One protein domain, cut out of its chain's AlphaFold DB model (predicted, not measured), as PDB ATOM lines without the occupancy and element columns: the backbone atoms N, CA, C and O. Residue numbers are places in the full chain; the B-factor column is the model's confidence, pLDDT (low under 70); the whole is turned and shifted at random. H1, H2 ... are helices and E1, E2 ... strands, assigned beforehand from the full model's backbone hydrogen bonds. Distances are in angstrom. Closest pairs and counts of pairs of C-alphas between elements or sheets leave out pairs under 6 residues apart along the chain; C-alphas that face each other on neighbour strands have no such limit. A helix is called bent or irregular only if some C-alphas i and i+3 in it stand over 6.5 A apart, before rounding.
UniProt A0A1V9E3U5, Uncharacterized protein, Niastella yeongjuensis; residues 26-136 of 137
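This is residues 26 to 136 of the 137 residues of an uncharacterized protein of Niastella yeongjuensis (UniProt A0A1V9E3U5). A twisted four-stranded antiparallel sheet has one long helix, H3, crossing one face, and a shorter helix, H2, packs antiparallel alongside H3 beyond the sheet. A small two-stranded ladder, E2 and E3, packs by E3 on H2, and the short helix H1 only grazes the large sheet. The printed part has 111 residues with three named helices and six named strands, in the order H1 E1 E2 H2 H3 E3 E4 E5 E6; the large sheet runs E1 E4 E5 E6. The class is mixed, helices and strands, and the whole is compact, with a radius of gyration of the C-alphas of 13.9 A and spans of 42 by 31 by 19 A.

In the large sheet, E1 is residues 42 to 45, E4 residues 104 to 108, 13.3 A long, E5 residues 122 to 127, 16.6 A, and E6 residues 130 to 135, 16.7 A, ending at C-alpha 135 at (321.699, 345.635, 352.602). H3, residues 74 to 93, begins at C-alpha 74 at (333.335, 341.005, 335.577) and is 30.3 A long; it is irregular, with C-alphas 75 and 78 8.2 A apart. H2 is residues 60 to 67, 10.5 A long. E2 is residues 57 to 59, E3 residues 98 to 100, and H1 residues 30 to 33, beginning at C-alpha 30 at (312.881, 330.157, 356.849).

E4, E5 and E6 form a meander, each strand the antiparallel neighbour of the one before. E5 and E6 are a hairpin, with N 125 and O 132 2.8 A apart. E4 and E5 are also a hairpin, with N 106 and O 126 2.9 A apart. E1, an edge strand, is antiparallel to E4, with N 44 and O 105 2.8 A apart. H3 is on one face of this sheet, in two layers, one of strands and one of helix, at a height over the sheet of 9.8 A. It only just lies over E4, E5 and E6, with 3 of its C-alphas falling on each, and runs across the strands, at 83 degrees to E4 on the local plane. The closest C-alphas of H3 and E6 are those of Asp 82 and Ala 134, 7.5 A apart. H2 and H3 touch as a helical hairpin, at a shallow tilt of 17 degrees, opposite ways; their closest C-alphas, of Ala 60 and Ser 91, are 4.8 A apart. E2 and E3 are antiparallel, with N 99 and O 58 2.8 A apart. Every O i to N i+4 pair is within hydrogen-bond range in H2, against 14 of 16 in H3; H1 is too short for such a pair.

The C-alphas farthest apart, of Lys 51 and Pro 118, are 44.1 A apart. The printed part has no cut. The links from E1 to E2 and from E4 to E5 are long. Mean pLDDT of the printed part is 74.9; 21 residues are under 70, among them 71 to 76 and 114 to 121.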
ATOM      1  N   LYS A  26     322.963 339.551 357.684       75.44
ATOM      2  CA  LYS A  26     322.050 338.861 358.608       75.44
ATOM      3  C   LYS A  26     321.590 337.543 358.000       75.44
ATOM      4  O   LYS A  26     321.149 337.521 356.854       75.44
ATOM      5  N   ALA A  27     321.676 336.444 358.746       77.00
ATOM      6  CA  ALA A  27     321.087 335.178 358.312       77.00
ATOM      7  C   ALA A  27     319.553 335.283 358.307       77.00
ATOM      8  O   ALA A  27     318.963 335.814 359.249       77.00
ATOM      9  N   LEU A  28     318.910 334.783 357.253       77.12
ATOM     10  CA  LEU A  28     317.456 334.797 357.125       77.12
ATOM     11  C   LEU A  28     316.818 333.600 357.825       77.12
ATOM     12  O   LEU A  28     317.311 332.475 357.728       77.12
ATOM     13  N   SER A  29     315.674 333.846 358.466       77.62
ATOM     14  CA  SER A  29     314.774 332.780 358.907       77.62
ATOM     15  C   SER A  29     314.128 332.081 357.704       77.62
ATOM     16  O   SER A  29     314.065 332.634 356.601       77.62
ATOM     17  N   ALA A  30     313.601 330.871 357.904       78.25
ATOM     18  CA  ALA A  30     312.881 330.157 356.849       78.25
ATOM     19  C   ALA A  30     311.642 330.940 356.368       78.25
ATOM     20  O   ALA A  30     311.270 330.884 355.196       78.25
ATOM     21  N   GLU A  31     311.010 331.687 357.268       78.00
ATOM     22  CA  GLU A  31     309.867 332.551 357.019       78.00
ATOM     23  C   GLU A  31     310.241 333.775 356.184       78.00
ATOM     24  O   GLU A  31     309.478 334.151 355.296       78.00
ATOM     25  N   ASP A  32     311.412 334.372 356.411       78.25
ATOM     26  CA  ASP A  32     311.886 335.513 355.619       78.25
ATOM     27  C   ASP A  32     312.336 335.088 354.221       78.25
ATOM     28  O   ASP A  32     312.061 335.786 353.249       78.25
ATOM     29  N   ILE A  33     312.915 333.890 354.083       77.75
ATOM     30  CA  ILE A  33     313.258 333.311 352.773       77.75
ATOM     31  C   ILE A  33     312.012 333.168 351.884       77.75
ATOM     32  O   ILE A  33     312.077 333.384 350.675       77.75
ATOM     33  N   LYS A  34     310.849 332.847 352.466       79.69
ATOM     34  CA  LYS A  34     309.582 332.742 351.717       79.69
ATOM     35  C   LYS A  34     309.081 334.088 351.183       79.69
ATOM     36  O   LYS A  34     308.293 334.081 350.241       79.69
ATOM     37  N   LYS A  35     309.514 335.205 351.774       77.25
ATOM     38  CA  LYS A  35     309.117 336.571 351.394       77.25
ATOM     39  C   LYS A  35     310.019 337.175 350.316       77.25
ATOM     40  O   LYS A  35     309.732 338.273 349.848       77.25
ATOM     41  N   LEU A  36     311.101 336.489 349.940       77.56
ATOM     42  CA  LEU A  36     312.004 336.953 348.893       77.56
ATOM     43  C   LEU A  36     311.281 337.005 347.550       77.56
ATOM     44  O   LEU A  36     310.591 336.059 347.160       77.56
ATOM     45  N   ASP A  37     311.481 338.103 346.827       76.88
ATOM     46  CA  ASP A  37     310.962 338.241 345.476       76.88
ATOM     47  C   ASP A  37     311.735 337.325 344.518       76.88
ATOM     48  O   ASP A  37     312.875 337.586 344.128       76.88
ATOM     49  N   LYS A  38     311.089 336.226 344.126       78.12
ATOM     50  CA  LYS A  38     311.672 335.218 343.238       78.12
ATOM     51  C   LYS A  38     311.762 335.677 341.783       78.12
ATOM     52  O   LYS A  38     312.490 335.051 341.019       78.12
ATOM     53  N   SER A  39     311.055 336.741 341.396       77.00
ATOM     54  CA  SER A  39     311.088 337.258 340.020       77.00
ATOM     55  C   SER A  39     312.436 337.893 339.657       77.00
ATOM     56  O   SER A  39     312.784 337.975 338.483       77.00
ATOM     57  N   THR A  40     313.228 338.267 340.665       72.31
ATOM     58  CA  THR A  40     314.557 338.879 340.511       72.31
ATOM     59  C   THR A  40     315.702 337.904 340.804       72.31
ATOM     60  O   THR A  40     316.844 338.324 340.990       72.31
ATOM     61  N   ALA A  41     315.412 336.600 340.872       80.19
ATOM     62  CA  ALA A  41     316.398 335.589 341.224       80.19
ATOM     63  C   ALA A  41     317.432 335.376 340.104       80.19
ATOM     64  O   ALA A  41     317.105 334.939 339.001       80.19
ATOM     65  N   VAL A  42     318.706 335.613 340.416       79.88
ATOM     66  CA  VAL A  42     319.851 335.335 339.547       79.88
ATOM     67  C   VAL A  42     320.658 334.193 340.146       79.88
ATOM     68  O   VAL A  42     321.164 334.281 341.263       79.88
ATOM     69  N   THR A  43     320.799 333.102 339.397       81.38
ATOM     70  CA  THR A  43     321.637 331.969 339.803       81.38
ATOM     71  C   THR A  43     323.037 332.130 339.235       81.38
ATOM     72  O   THR A  43     323.208 332.292 338.027       81.38
ATOM     73  N   ILE A  44     324.046 332.053 340.097       77.75
ATOM     74  CA  ILE A  44     325.452 332.170 339.722       77.75
ATOM     75  C   ILE A  44     326.143 330.846 340.044       77.75
ATOM     76  O   ILE A  44     326.094 330.343 341.168       77.75
ATOM     77  N   THR A  45     326.784 330.269 339.027       79.75
ATOM     78  CA  THR A  45     327.616 329.069 339.175       79.75
ATOM     79  C   THR A  45     329.060 329.488 339.407       79.75
ATOM     80  O   THR A  45     329.601 330.295 338.647       79.75
ATOM     81  N   ILE A  46     329.692 328.936 340.442       78.19
ATOM     82  CA  ILE A  46     331.105 329.172 340.730       78.19
ATOM     83  C   ILE A  46     331.946 328.152 339.969       78.19
ATOM     84  O   ILE A  46     331.834 326.942 340.180       78.19
ATOM     85  N   ASN A  47     332.832 328.657 339.116       78.81
ATOM     86  CA  ASN A  47     333.854 327.851 338.463       78.81
ATOM     87  C   ASN A  47     335.106 327.828 339.341       78.81
ATOM     88  O   ASN A  47     335.963 328.707 339.258       78.81
ATOM     89  N   TYR A  48     335.187 326.826 340.212       78.62
ATOM     90  CA  TYR A  48     336.388 326.569 340.997       78.62
ATOM     91  C   TYR A  48     337.499 325.978 340.125       78.62
ATOM     92  O   TYR A  48     337.240 325.299 339.130       78.62
ATOM     93  N   GLN A  49     338.752 326.199 340.524       72.00
ATOM     94  CA  GLN A  49     339.889 325.511 339.917       72.00
ATOM     95  C   GLN A  49     339.788 323.995 340.150       72.00
ATOM     96  O   GLN A  49     339.235 323.547 341.155       72.00
ATOM     97  N   SER A  50     340.387 323.196 339.263       72.69
ATOM     98  CA  SER A  50     340.299 321.724 339.260       72.69
ATOM     99  C   SER A  50     340.786 321.021 340.537       72.69
ATOM    100  O   SER A  50     340.546 319.830 340.702       72.69
ATOM    101  N   LYS A  51     341.458 321.736 341.445       79.19
ATOM    102  CA  LYS A  51     341.980 321.205 342.713       79.19
ATOM    103  C   LYS A  51     341.012 321.340 343.899       79.19
ATOM    104  O   LYS A  51     341.335 320.866 344.983       79.19
ATOM    105  N   VAL A  52     339.860 321.997 343.731       83.25
ATOM    106  CA  VAL A  52     338.880 322.176 344.816       83.25
ATOM    107  C   VAL A  52     337.940 320.971 344.879       83.25
ATOM    108  O   VAL A  52     337.145 320.744 343.970       83.25
ATOM    109  N   ASP A  53     338.001 320.215 345.975       86.06
ATOM    110  CA  ASP A  53     337.100 319.089 346.229       86.06
ATOM    111  C   ASP A  53     335.755 319.566 346.805       86.06
ATOM    112  O   ASP A  53     335.641 319.884 347.988       86.06
ATOM    113  N   LEU A  54     334.714 319.580 345.966       83.31
ATOM    114  CA  LEU A  54     333.352 320.012 346.324       83.31
ATOM    115  C   LEU A  54     332.600 319.033 347.246       83.31
ATOM    116  O   LEU A  54     331.486 319.330 347.694       83.31
ATOM    117  N   SER A  55     333.155 317.842 347.493       83.12
ATOM    118  CA  SER A  55     332.577 316.864 348.419       83.12
ATOM    119  C   SER A  55     332.993 317.109 349.869       83.12
ATOM    120  O   SER A  55     332.292 316.679 350.784       83.12
ATOM    121  N   LYS A  56     334.092 317.841 350.077       85.81
ATOM    122  CA  LYS A  56     334.665 318.098 351.393       85.81
ATOM    123  C   LYS A  56     333.952 319.245 352.110       85.81
ATOM    124  O   LYS A  56     333.599 320.262 351.511       85.81
ATOM    125  N   GLU A  57     333.804 319.095 353.423       87.44
ATOM    126  CA  GLU A  57     333.468 320.209 354.301       87.44
ATOM    127  C   GLU A  57     334.742 320.909 354.783       87.44
ATOM    128  O   GLU A  57     335.725 320.272 355.173       87.44
ATOM    129  N   VAL A  58     334.732 322.234 354.734       86.38
ATOM    130  CA  VAL A  58     335.859 323.090 355.110       86.38
ATOM    131  C   VAL A  58     335.406 324.096 356.159       86.38
ATOM    132  O   VAL A  58     334.212 324.358 356.295       86.38
ATOM    133  N   SER A  59     336.330 324.677 356.921       85.25
ATOM    134  CA  SER A  59     335.963 325.782 357.810       85.25
ATOM    135  C   SER A  59     335.538 327.014 357.002       85.25
ATOM    136  O   SER A  59     335.940 327.195 355.849       85.25
ATOM    137  N   ALA A  60     334.767 327.911 357.620       79.38
ATOM    138  CA  ALA A  60     334.412 329.191 357.001       79.38
ATOM    139  C   ALA A  60     335.650 329.999 356.552       79.38
ATOM    140  O   ALA A  60     335.614 330.643 355.505       79.38
ATOM    141  N   GLN A  61     336.766 329.898 357.289       80.75
ATOM    142  CA  GLN A  61     338.037 330.521 356.910       80.75
ATOM    143  C   GLN A  61     338.663 329.863 355.673       80.75
ATOM    144  O   GLN A  61     339.050 330.552 354.738       80.75
ATOM    145  N   GLN A  62     338.715 328.531 355.624       85.38
ATOM    146  CA  GLN A  62     339.239 327.819 354.454       85.38
ATOM    147  C   GLN A  62     338.419 328.119 353.196       85.38
ATOM    148  O   GLN A  62     338.969 328.239 352.105       85.38
ATOM    149  N   TYR A  63     337.102 328.265 353.331       82.81
ATOM    150  CA  TYR A  63     336.261 328.626 352.199       82.81
ATOM    151  C   TYR A  63     336.481 330.060 351.713       82.81
ATOM    152  O   TYR A  63     336.478 330.294 350.507       82.81
ATOM    153  N   HIS A  64     336.719 331.005 352.624       79.06
ATOM    154  CA  HIS A  64     337.140 332.362 352.272       79.06
ATOM    155  C   HIS A  64     338.417 332.343 351.411       79.06
ATOM    156  O   HIS A  64     338.462 332.960 350.345       79.06
ATOM    157  N   ASP A  65     339.413 331.547 351.808       82.88
ATOM    158  CA  ASP A  65     340.659 331.405 351.049       82.88
ATOM    159  C   ASP A  65     340.413 330.787 349.657       82.88
ATOM    160  O   ASP A  65     341.020 331.212 348.673       82.88
ATOM    161  N   ILE A  66     339.479 329.836 349.539       83.31
ATOM    162  CA  ILE A  66     339.066 329.246 348.252       83.31
ATOM    163  C   ILE A  66     338.354 330.280 347.368       83.31
ATOM    164  O   ILE A  66     338.628 330.354 346.169       83.31
ATOM    165  N   LEU A  67     337.465 331.099 347.939       78.88
ATOM    166  CA  LEU A  67     336.749 332.149 347.208       78.88
ATOM    167  C   LEU A  67     337.692 333.190 346.609       78.88
ATOM    168  O   LEU A  67     337.450 333.651 345.494       78.88
ATOM    169  N   SER A  68     338.791 333.508 347.296       76.25
ATOM    170  CA  SER A  68     339.807 334.440 346.790       76.25
ATOM    171  C   SER A  68     340.493 333.966 345.496       76.25
ATOM    172  O   SER A  68     341.022 334.781 344.741       76.25
ATOM    173  N   GLN A  69     340.452 332.659 345.211       77.25
ATOM    174  CA  GLN A  69     341.064 332.038 344.030       77.25
ATOM    175  C   GLN A  69     340.095 331.912 342.846       77.25
ATOM    176  O   GLN A  69     340.506 331.511 341.751       77.25
ATOM    177  N   VAL A  70     338.811 332.224 343.052       75.94
ATOM    178  CA  VAL A  70     337.800 332.198 341.993       75.94
ATOM    179  C   VAL A  70     338.035 333.384 341.063       75.94
ATOM    180  O   VAL A  70     337.918 334.545 341.456       75.94
ATOM    181  N   GLN A  71     338.328 333.095 339.794       65.25
ATOM    182  CA  GLN A  71     338.346 334.124 338.761       65.25
ATOM    183  C   GLN A  71     336.907 334.527 338.449       65.25
ATOM    184  O   GLN A  71     336.132 333.758 337.879       65.25
ATOM    185  N   THR A  72     336.534 335.734 338.859       62.22
ATOM    186  CA  THR A  72     335.204 336.273 338.592       62.22
ATOM    187  C   THR A  72     335.254 337.067 337.296       62.22
ATOM    188  O   THR A  72     335.875 338.126 337.220       62.22
ATOM    189  N   ASN A  73     334.604 336.551 336.252       56.69
ATOM    190  CA  ASN A  73     334.300 337.376 335.092       56.69
ATOM    191  C   ASN A  73     333.364 338.507 335.553       56.69
ATOM    192  O   ASN A  73     332.516 338.337 336.433       56.69
ATOM    193  N   THR A  74     333.565 339.684 334.981       54.09
ATOM    194  CA  THR A  74     333.335 341.005 335.577       54.09
ATOM    195  C   THR A  74     331.909 341.379 336.046       54.09
ATOM    196  O   THR A  74     331.841 342.266 336.898       54.09
ATOM    197  N   PRO A  75     330.772 340.770 335.626       60.97
ATOM    198  CA  PRO A  75     329.460 341.255 336.088       60.97
ATOM    199  C   PRO A  75     329.121 340.973 337.561       60.97
ATOM    200  O   PRO A  75     328.209 341.602 338.087       60.97
ATOM    201  N   PHE A  76     329.829 340.069 338.253       68.19
ATOM    202  CA  PHE A  76     329.424 339.620 339.600       68.19
ATOM    203  C   PHE A  76     330.425 339.936 340.716       68.19
ATOM    204  O   PHE A  76     330.288 339.440 341.833       68.19
ATOM    205  N   LYS A  77     331.432 340.774 340.443       70.69
ATOM    206  CA  LYS A  77     332.519 341.078 341.388       70.69
ATOM    207  C   LYS A  77     332.017 341.571 342.755       70.69
ATOM    208  O   LYS A  77     332.546 341.141 343.775       70.69
ATOM    209  N   SER A  78     330.997 342.430 342.784       71.19
ATOM    210  CA  SER A  78     330.388 342.933 344.027       71.19
ATOM    211  C   SER A  78     329.741 341.816 344.852       71.19
ATOM    212  O   SER A  78     329.991 341.719 346.049       71.19
ATOM    213  N   PHE A  79     329.005 340.898 344.216       72.12
ATOM    214  CA  PHE A  79     328.406 339.753 344.910       72.12
ATOM    215  C   PHE A  79     329.455 338.836 345.532       72.12
ATOM    216  O   PHE A  79     329.278 338.373 346.654       72.12
ATOM    217  N   PHE A  80     330.574 338.602 344.842       73.56
ATOM    218  CA  PHE A  80     331.676 337.825 345.410       73.56
ATOM    219  C   PHE A  80     332.355 338.544 346.578       73.56
ATOM    220  O   PHE A  80     332.737 337.886 347.541       73.56
ATOM    221  N   GLN A  81     332.470 339.875 346.545       75.56
ATOM    222  CA  GLN A  81     332.961 340.644 347.695       75.56
ATOM    223  C   GLN A  81     332.036 340.510 348.906       75.56
ATOM    224  O   GLN A  81     332.516 340.411 350.034       75.56
ATOM    225  N   ASP A  82     330.726 340.479 348.695       73.44
ATOM    226  CA  ASP A  82     329.774 340.345 349.792       73.44
ATOM    227  C   ASP A  82     329.670 338.903 350.306       73.44
ATOM    228  O   ASP A  82     329.647 338.697 351.520       73.44
ATOM    229  N   LEU A  83     329.763 337.898 349.426       76.44
ATOM    230  CA  LEU A  83     329.995 336.497 349.801       76.44
ATOM    231  C   LEU A  83     331.253 336.386 350.677       76.44
ATOM    232  O   LEU A  83     331.226 335.766 351.738       76.44
ATOM    233  N   ASN A  84     332.336 337.058 350.282       77.75
ATOM    234  CA  ASN A  84     333.581 337.090 351.041       77.75
ATOM    235  C   ASN A  84     333.372 337.638 352.462       77.75
ATOM    236  O   ASN A  84     333.812 337.014 353.426       77.75
ATOM    237  N   LYS A  85     332.643 338.758 352.599       77.75
ATOM    238  CA  LYS A  85     332.296 339.355 353.900       77.75
ATOM    239  C   LYS A  85     331.424 338.427 354.748       77.75
ATOM    240  O   LYS A  85     331.683 338.306 355.944       77.75
ATOM    241  N   ILE A  86     330.436 337.754 354.145       76.50
ATOM    242  CA  ILE A  86     329.557 336.792 354.834       76.50
ATOM    243  C   ILE A  86     330.397 335.696 355.488       76.50
ATOM    244  O   ILE A  86     330.253 335.437 356.682       76.50
ATOM    245  N   TYR A  87     331.312 335.083 354.735       77.75
ATOM    246  CA  TYR A  87     332.120 333.986 355.265       77.75
ATOM    247  C   TYR A  87     333.226 334.447 356.215       77.75
ATOM    248  O   TYR A  87     333.536 333.712 357.151       77.75
ATOM    249  N   THR A  88     333.750 335.669 356.069       79.44
ATOM    250  CA  THR A  88     334.610 336.284 357.096       79.44
ATOM    251  C   THR A  88     333.858 336.503 358.408       79.44
ATOM    252  O   THR A  88     334.414 336.277 359.479       79.44
ATOM    253  N   GLN A  89     332.602 336.951 358.363       76.94
ATOM    254  CA  GLN A  89     331.812 337.130 359.580       76.94
ATOM    255  C   GLN A  89     331.466 335.773 360.204       76.94
ATOM    256  O   GLN A  89     331.649 335.576 361.405       76.94
ATOM    257  N   LEU A  90     331.066 334.802 359.380       74.75
ATOM    258  CA  LEU A  90     330.768 333.447 359.836       74.75
ATOM    259  C   LEU A  90     331.990 332.768 360.470       74.75
ATOM    260  O   LEU A  90     331.827 332.069 361.468       74.75
ATOM    261  N   SER A  91     333.198 332.980 359.933       76.44
ATOM    262  CA  SER A  91     334.428 332.416 360.505       76.44
ATOM    263  C   SER A  91     334.789 333.026 361.857       76.44
ATOM    264  O   SER A  91     335.341 332.324 362.703       76.44
ATOM    265  N   LYS A  92     334.434 334.293 362.094       80.56
ATOM    266  CA  LYS A  92     334.609 334.955 363.394       80.56
ATOM    267  C   LYS A  92     333.593 334.477 364.426       80.56
ATOM    268  O   LYS A  92     333.969 334.184 365.554       80.56
ATOM    269  N   GLU A  93     332.321 334.404 364.046       78.00
ATOM    270  CA  GLU A  93     331.235 334.038 364.965       78.00
ATOM    271  C   GLU A  93     331.195 332.536 365.255       78.00
ATOM    272  O   GLU A  93     330.836 332.118 366.352       78.00
ATOM    273  N   ASN A  94     331.547 331.709 364.268       74.38
ATOM    274  CA  ASN A  94     331.435 330.256 364.334       74.38
ATOM    275  C   ASN A  94     332.695 329.581 363.754       74.38
ATOM    276  O   ASN A  94     332.611 328.896 362.730       74.38
ATOM    277  N   PRO A  95     333.873 329.728 364.391       70.38
ATOM    278  CA  PRO A  95     335.150 329.268 363.833       70.38
ATOM    279  C   PRO A  95     335.211 327.753 363.577       70.38
ATOM    280  O   PRO A  95     335.909 327.310 362.668       70.38
ATOM    281  N   GLY A  96     334.460 326.955 364.345       72.19
ATOM    282  CA  GLY A  96     334.365 325.500 364.181       72.19
ATOM    283  C   GLY A  96     333.288 325.027 363.202       72.19
ATOM    284  O   GLY A  96     333.138 323.821 363.010       72.19
ATOM    285  N   LYS A  97     332.511 325.935 362.596       75.38
ATOM    286  CA  LYS A  97     331.444 325.548 361.669       75.38
ATOM    287  C   LYS A  97     332.046 325.064 360.356       75.38
ATOM    288  O   LYS A  97     332.677 325.827 359.621       75.38
ATOM    289  N   LEU A  98     331.801 323.792 360.073       80.75
ATOM    290  CA  LEU A  98     332.098 323.182 358.793       80.75
ATOM    291  C   LEU A  98     331.021 323.565 357.779       80.75
ATOM    292  O   LEU A  98     329.826 323.610 358.085       80.75
ATOM    293  N   ILE A  99     331.465 323.894 356.574       78.75
ATOM    294  CA  ILE A  99     330.618 324.269 355.454       78.75
ATOM    295  C   ILE A  99     330.992 323.442 354.233       78.75
ATOM    296  O   ILE A  99     332.163 323.268 353.893       78.75
ATOM    297  N   ARG A 100     329.972 322.951 353.536       83.94
ATOM    298  CA  ARG A 100     330.158 322.350 352.223       83.94
ATOM    299  C   ARG A 100     330.379 323.449 351.192       83.94
ATOM    300  O   ARG A 100     329.624 324.418 351.164       83.94
ATOM    301  N   ILE A 101     331.379 323.274 350.335       84.50
ATOM    302  CA  ILE A 101     331.721 324.220 349.266       84.50
ATOM    303  C   ILE A 101     330.553 324.281 348.255       84.50
ATOM    304  O   ILE A 101     330.282 323.286 347.575       84.50
ATOM    305  N   PRO A 102     329.823 325.406 348.142       80.31
ATOM    306  CA  PRO A 102     328.660 325.506 347.271       80.31
ATOM    307  C   PRO A 102     329.074 325.746 345.814       80.31
ATOM    308  O   PRO A 102     329.697 326.741 345.484       80.31
ATOM    309  N   LYS A 103     328.648 324.878 344.891       81.44
ATOM    310  CA  LYS A 103     328.866 325.086 343.443       81.44
ATOM    311  C   LYS A 103     328.021 326.225 342.860       81.44
ATOM    312  O   LYS A 103     328.359 326.795 341.825       81.44
ATOM    313  N   VAL A 104     326.896 326.518 343.501       78.94
ATOM    314  CA  VAL A 104     325.874 327.438 343.011       78.94
ATOM    315  C   VAL A 104     325.390 328.299 344.166       78.94
ATOM    316  O   VAL A 104     325.170 327.791 345.268       78.94
ATOM    317  N   PHE A 105     325.178 329.580 343.895       80.06
ATOM    318  CA  PHE A 105     324.441 330.470 344.778       80.06
ATOM    319  C   PHE A 105     323.344 331.201 344.008       80.06
ATOM    320  O   PHE A 105     323.468 331.468 342.814       80.06
ATOM    321  N   THR A 106     322.240 331.489 344.690       80.38
ATOM    322  CA  THR A 106     321.129 332.273 344.141       80.38
ATOM    323  C   THR A 106     321.098 333.627 344.822       80.38
ATOM    324  O   THR A 106     321.092 333.698 346.049       80.38
ATOM    325  N   VAL A 107     321.086 334.688 344.028       78.06
ATOM    326  CA  VAL A 107     320.896 336.063 344.481       78.06
ATOM    327  C   VAL A 107     319.452 336.445 344.207       78.06
ATOM    328  O   VAL A 107     319.013 336.375 343.068       78.06
ATOM    329  N   TYR A 108     318.726 336.870 345.227       77.38
ATOM    330  CA  TYR A 108     317.422 337.512 345.091       77.38
ATOM    331  C   TYR A 108     317.641 339.016 345.167       77.38
ATOM    332  O   TYR A 108     318.362 339.467 346.057       77.38
ATOM    333  N   GLY A 109     317.070 339.769 344.226       69.25
ATOM    334  CA  GLY A 109     317.246 341.215 344.115       69.25
ATOM    335  C   GLY A 109     316.770 341.994 345.343       69.25
ATOM    336  O   GLY A 109     316.261 341.433 346.312       69.25
ATOM    337  N   CYS A 110     316.969 343.314 345.309       64.88
ATOM    338  CA  CYS A 110     316.662 344.189 346.435       64.88
ATOM    339  C   CYS A 110     315.147 344.163 346.757       64.88
ATOM    340  O   CYS A 110     314.354 344.786 346.057       64.88
ATOM    341  N   GLY A 111     314.743 343.460 347.821       59.59
ATOM    342  CA  GLY A 111     313.337 343.327 348.219       59.59
ATOM    343  C   GLY A 111     313.110 342.300 349.333       59.59
ATOM    344  O   GLY A 111     313.436 341.126 349.195       59.59
ATOM    345  N   GLY A 112     312.534 342.738 350.456       58.88
ATOM    346  CA  GLY A 112     311.969 341.837 351.470       58.88
ATOM    347  C   GLY A 112     312.947 341.022 352.330       58.88
ATOM    348  O   GLY A 112     312.472 340.244 353.151       58.88
ATOM    349  N   CYS A 113     314.275 341.197 352.223       70.19
ATOM    350  CA  CYS A 113     315.232 340.404 353.018       70.19
ATOM    351  C   CYS A 113     315.472 340.898 354.460       70.19
ATOM    352  O   CYS A 113     316.272 340.320 355.182       70.19
ATOM    353  N   GLY A 114     314.760 341.926 354.929       62.06
ATOM    354  CA  GLY A 114     314.755 342.274 356.356       62.06
ATOM    355  C   GLY A 114     315.977 343.059 356.843       62.06
ATOM    356  O   GLY A 114     316.460 342.812 357.950       62.06
ATOM    357  N   CYS A 115     316.452 344.012 356.033       69.19
ATOM    358  CA  CYS A 115     317.332 345.077 356.508       69.19
ATOM    359  C   CYS A 115     316.629 345.905 357.586       69.19
ATOM    360  O   CYS A 115     315.495 346.341 357.399       69.19
ATOM    361  N   ASP A 116     317.320 346.147 358.700       57.97
ATOM    362  CA  ASP A 116     316.745 346.807 359.879       57.97
ATOM    363  C   ASP A 116     316.496 348.320 359.663       57.97
ATOM    364  O   ASP A 116     315.944 348.994 360.528       57.97
ATOM    365  N   THR A 117     316.895 348.879 358.511       57.06
ATOM    366  CA  THR A 117     316.682 350.293 358.164       57.06
ATOM    367  C   THR A 117     315.448 350.461 357.265       57.06
ATOM    368  O   THR A 117     315.467 349.989 356.124       57.06
ATOM    369  N   PRO A 118     314.395 351.172 357.716       52.00
ATOM    370  CA  PRO A 118     313.245 351.504 356.879       52.00
ATOM    371  C   PRO A 118     313.682 352.210 355.588       52.00
ATOM    372  O   PRO A 118     314.451 353.166 355.627       52.00
ATOM    373  N   GLY A 119     313.210 351.726 354.437       52.00
ATOM    374  CA  GLY A 119     313.514 352.308 353.124       52.00
ATOM    375  C   GLY A 119     314.800 351.811 352.454       52.00
ATOM    376  O   GLY A 119     314.995 352.099 351.275       52.00
ATOM    377  N   LYS A 120     315.645 351.022 353.134       56.09
ATOM    378  CA  LYS A 120     316.761 350.326 352.475       56.09
ATOM    379  C   LYS A 120     316.325 348.939 352.033       56.09
ATOM    380  O   LYS A 120     316.036 348.068 352.852       56.09
ATOM    381  N   ALA A 121     316.283 348.732 350.723       60.78
ATOM    382  CA  ALA A 121     316.110 347.401 350.172       60.78
ATOM    383  C   ALA A 121     317.406 346.592 350.382       60.78
ATOM    384  O   ALA A 121     318.500 347.146 350.438       60.78
ATOM    385  N   GLY A 122     317.290 345.281 350.550       70.69
ATOM    386  CA  GLY A 122     318.429 344.379 350.680       70.69
ATOM    387  C   GLY A 122     318.274 343.230 349.704       70.69
ATOM    388  O   GLY A 122     317.143 342.862 349.377       70.69
ATOM    389  N   TYR A 123     319.389 342.677 349.247       75.12
ATOM    390  CA  TYR A 123     319.394 341.479 348.422       75.12
ATOM    391  C   TYR A 123     319.719 340.267 349.303       75.12
ATOM    392  O   TYR A 123     320.442 340.373 350.299       75.12
ATOM    393  N   ALA A 124     319.176 339.107 348.949       79.88
ATOM    394  CA  ALA A 124     319.455 337.866 349.662       79.88
ATOM    395  C   ALA A 124     320.365 336.966 348.833       79.88
ATOM    396  O   ALA A 124     320.102 336.710 347.663       79.88
ATOM    397  N   LEU A 125     321.419 336.456 349.455       80.00
ATOM    398  CA  LEU A 125     322.345 335.494 348.881       80.00
ATOM    399  C   LEU A 125     322.094 334.132 349.519       80.00
ATOM    400  O   LEU A 125     322.231 333.993 350.730       80.00
ATOM    401  N   CYS A 126     321.735 333.132 348.724       77.62
ATOM    402  CA  CYS A 126     321.394 331.797 349.205       77.62
ATOM    403  C   CYS A 126     322.367 330.740 348.677       77.62
ATOM    404  O   CYS A 126     322.578 330.634 347.465       77.62
ATOM    405  N   THR A 127     322.907 329.915 349.578       74.88
ATOM    406  CA  THR A 127     323.685 328.709 349.252       74.88
ATOM    407  C   THR A 127     323.001 327.495 349.880       74.88
ATOM    408  O   THR A 127     322.982 327.349 351.105       74.88
ATOM    409  N   GLY A 128     322.419 326.620 349.058       69.38
ATOM    410  CA  GLY A 128     321.583 325.527 349.565       69.38
ATOM    411  C   GLY A 128     320.364 326.064 350.328       69.38
ATOM    412  O   GLY A 128     319.605 326.860 349.784       69.38
ATOM    413  N   ASN A 129     320.202 325.651 351.589       66.88
ATOM    414  CA  ASN A 129     319.054 326.021 352.434       66.88
ATOM    415  C   ASN A 129     319.311 327.233 353.339       66.88
ATOM    416  O   ASN A 129     318.476 327.561 354.180       66.88
ATOM    417  N   THR A 130     320.475 327.871 353.230       73.12
ATOM    418  CA  THR A 130     320.821 329.032 354.051       73.12
ATOM    419  C   THR A 130     320.900 330.266 353.174       73.12
ATOM    420  O   THR A 130     321.547 330.244 352.126       73.12
ATOM    421  N   CYS A 131     320.238 331.331 353.616       78.00
ATOM    422  CA  CYS A 131     320.249 332.626 352.960       78.00
ATOM    423  C   CYS A 131     320.745 333.698 353.922       78.00
ATOM    424  O   CYS A 131     320.423 333.675 355.110       78.00
ATOM    425  N   TRP A 132     321.484 334.660 353.389       81.00
ATOM    426  CA  TRP A 132     321.946 335.835 354.111       81.00
ATOM    427  C   TRP A 132     321.465 337.079 353.382       81.00
ATOM    428  O   TRP A 132     321.572 337.164 352.162       81.00
ATOM    429  N   CYS A 133     320.931 338.035 354.124       78.12
ATOM    430  CA  CYS A 133     320.610 339.357 353.617       78.12
ATOM    431  C   CYS A 133     321.850 340.232 353.717       78.12
ATOM    432  O   CYS A 133     322.492 340.263 354.767       78.12
ATOM    433  N   ALA A 134     322.146 340.943 352.637       74.19
ATOM    434  CA  ALA A 134     323.054 342.073 352.636       74.19
ATOM    435  C   ALA A 134     322.274 343.315 352.194       74.19
ATOM    436  O   ALA A 134     321.516 343.283 351.220       74.19
ATOM    437  N   CYS A 135     322.428 344.413 352.927       71.44
ATOM    438  CA  CYS A 135     321.699 345.635 352.602       71.44
ATOM    439  C   CYS A 135     322.269 346.302 351.353       71.44
ATOM    440  O   CYS A 135     323.483 346.499 351.251       71.44
ATOM    441  N   CYS A 136     321.386 346.644 350.408       65.81
ATOM    442  CA  CYS A 136     321.755 347.448 349.254       65.81
ATOM    443  C   CYS A 136     322.196 348.836 349.784       65.81
ATOM    444  O   CYS A 136     321.639 349.292 350.793       65.81
TER     445      CYS A 136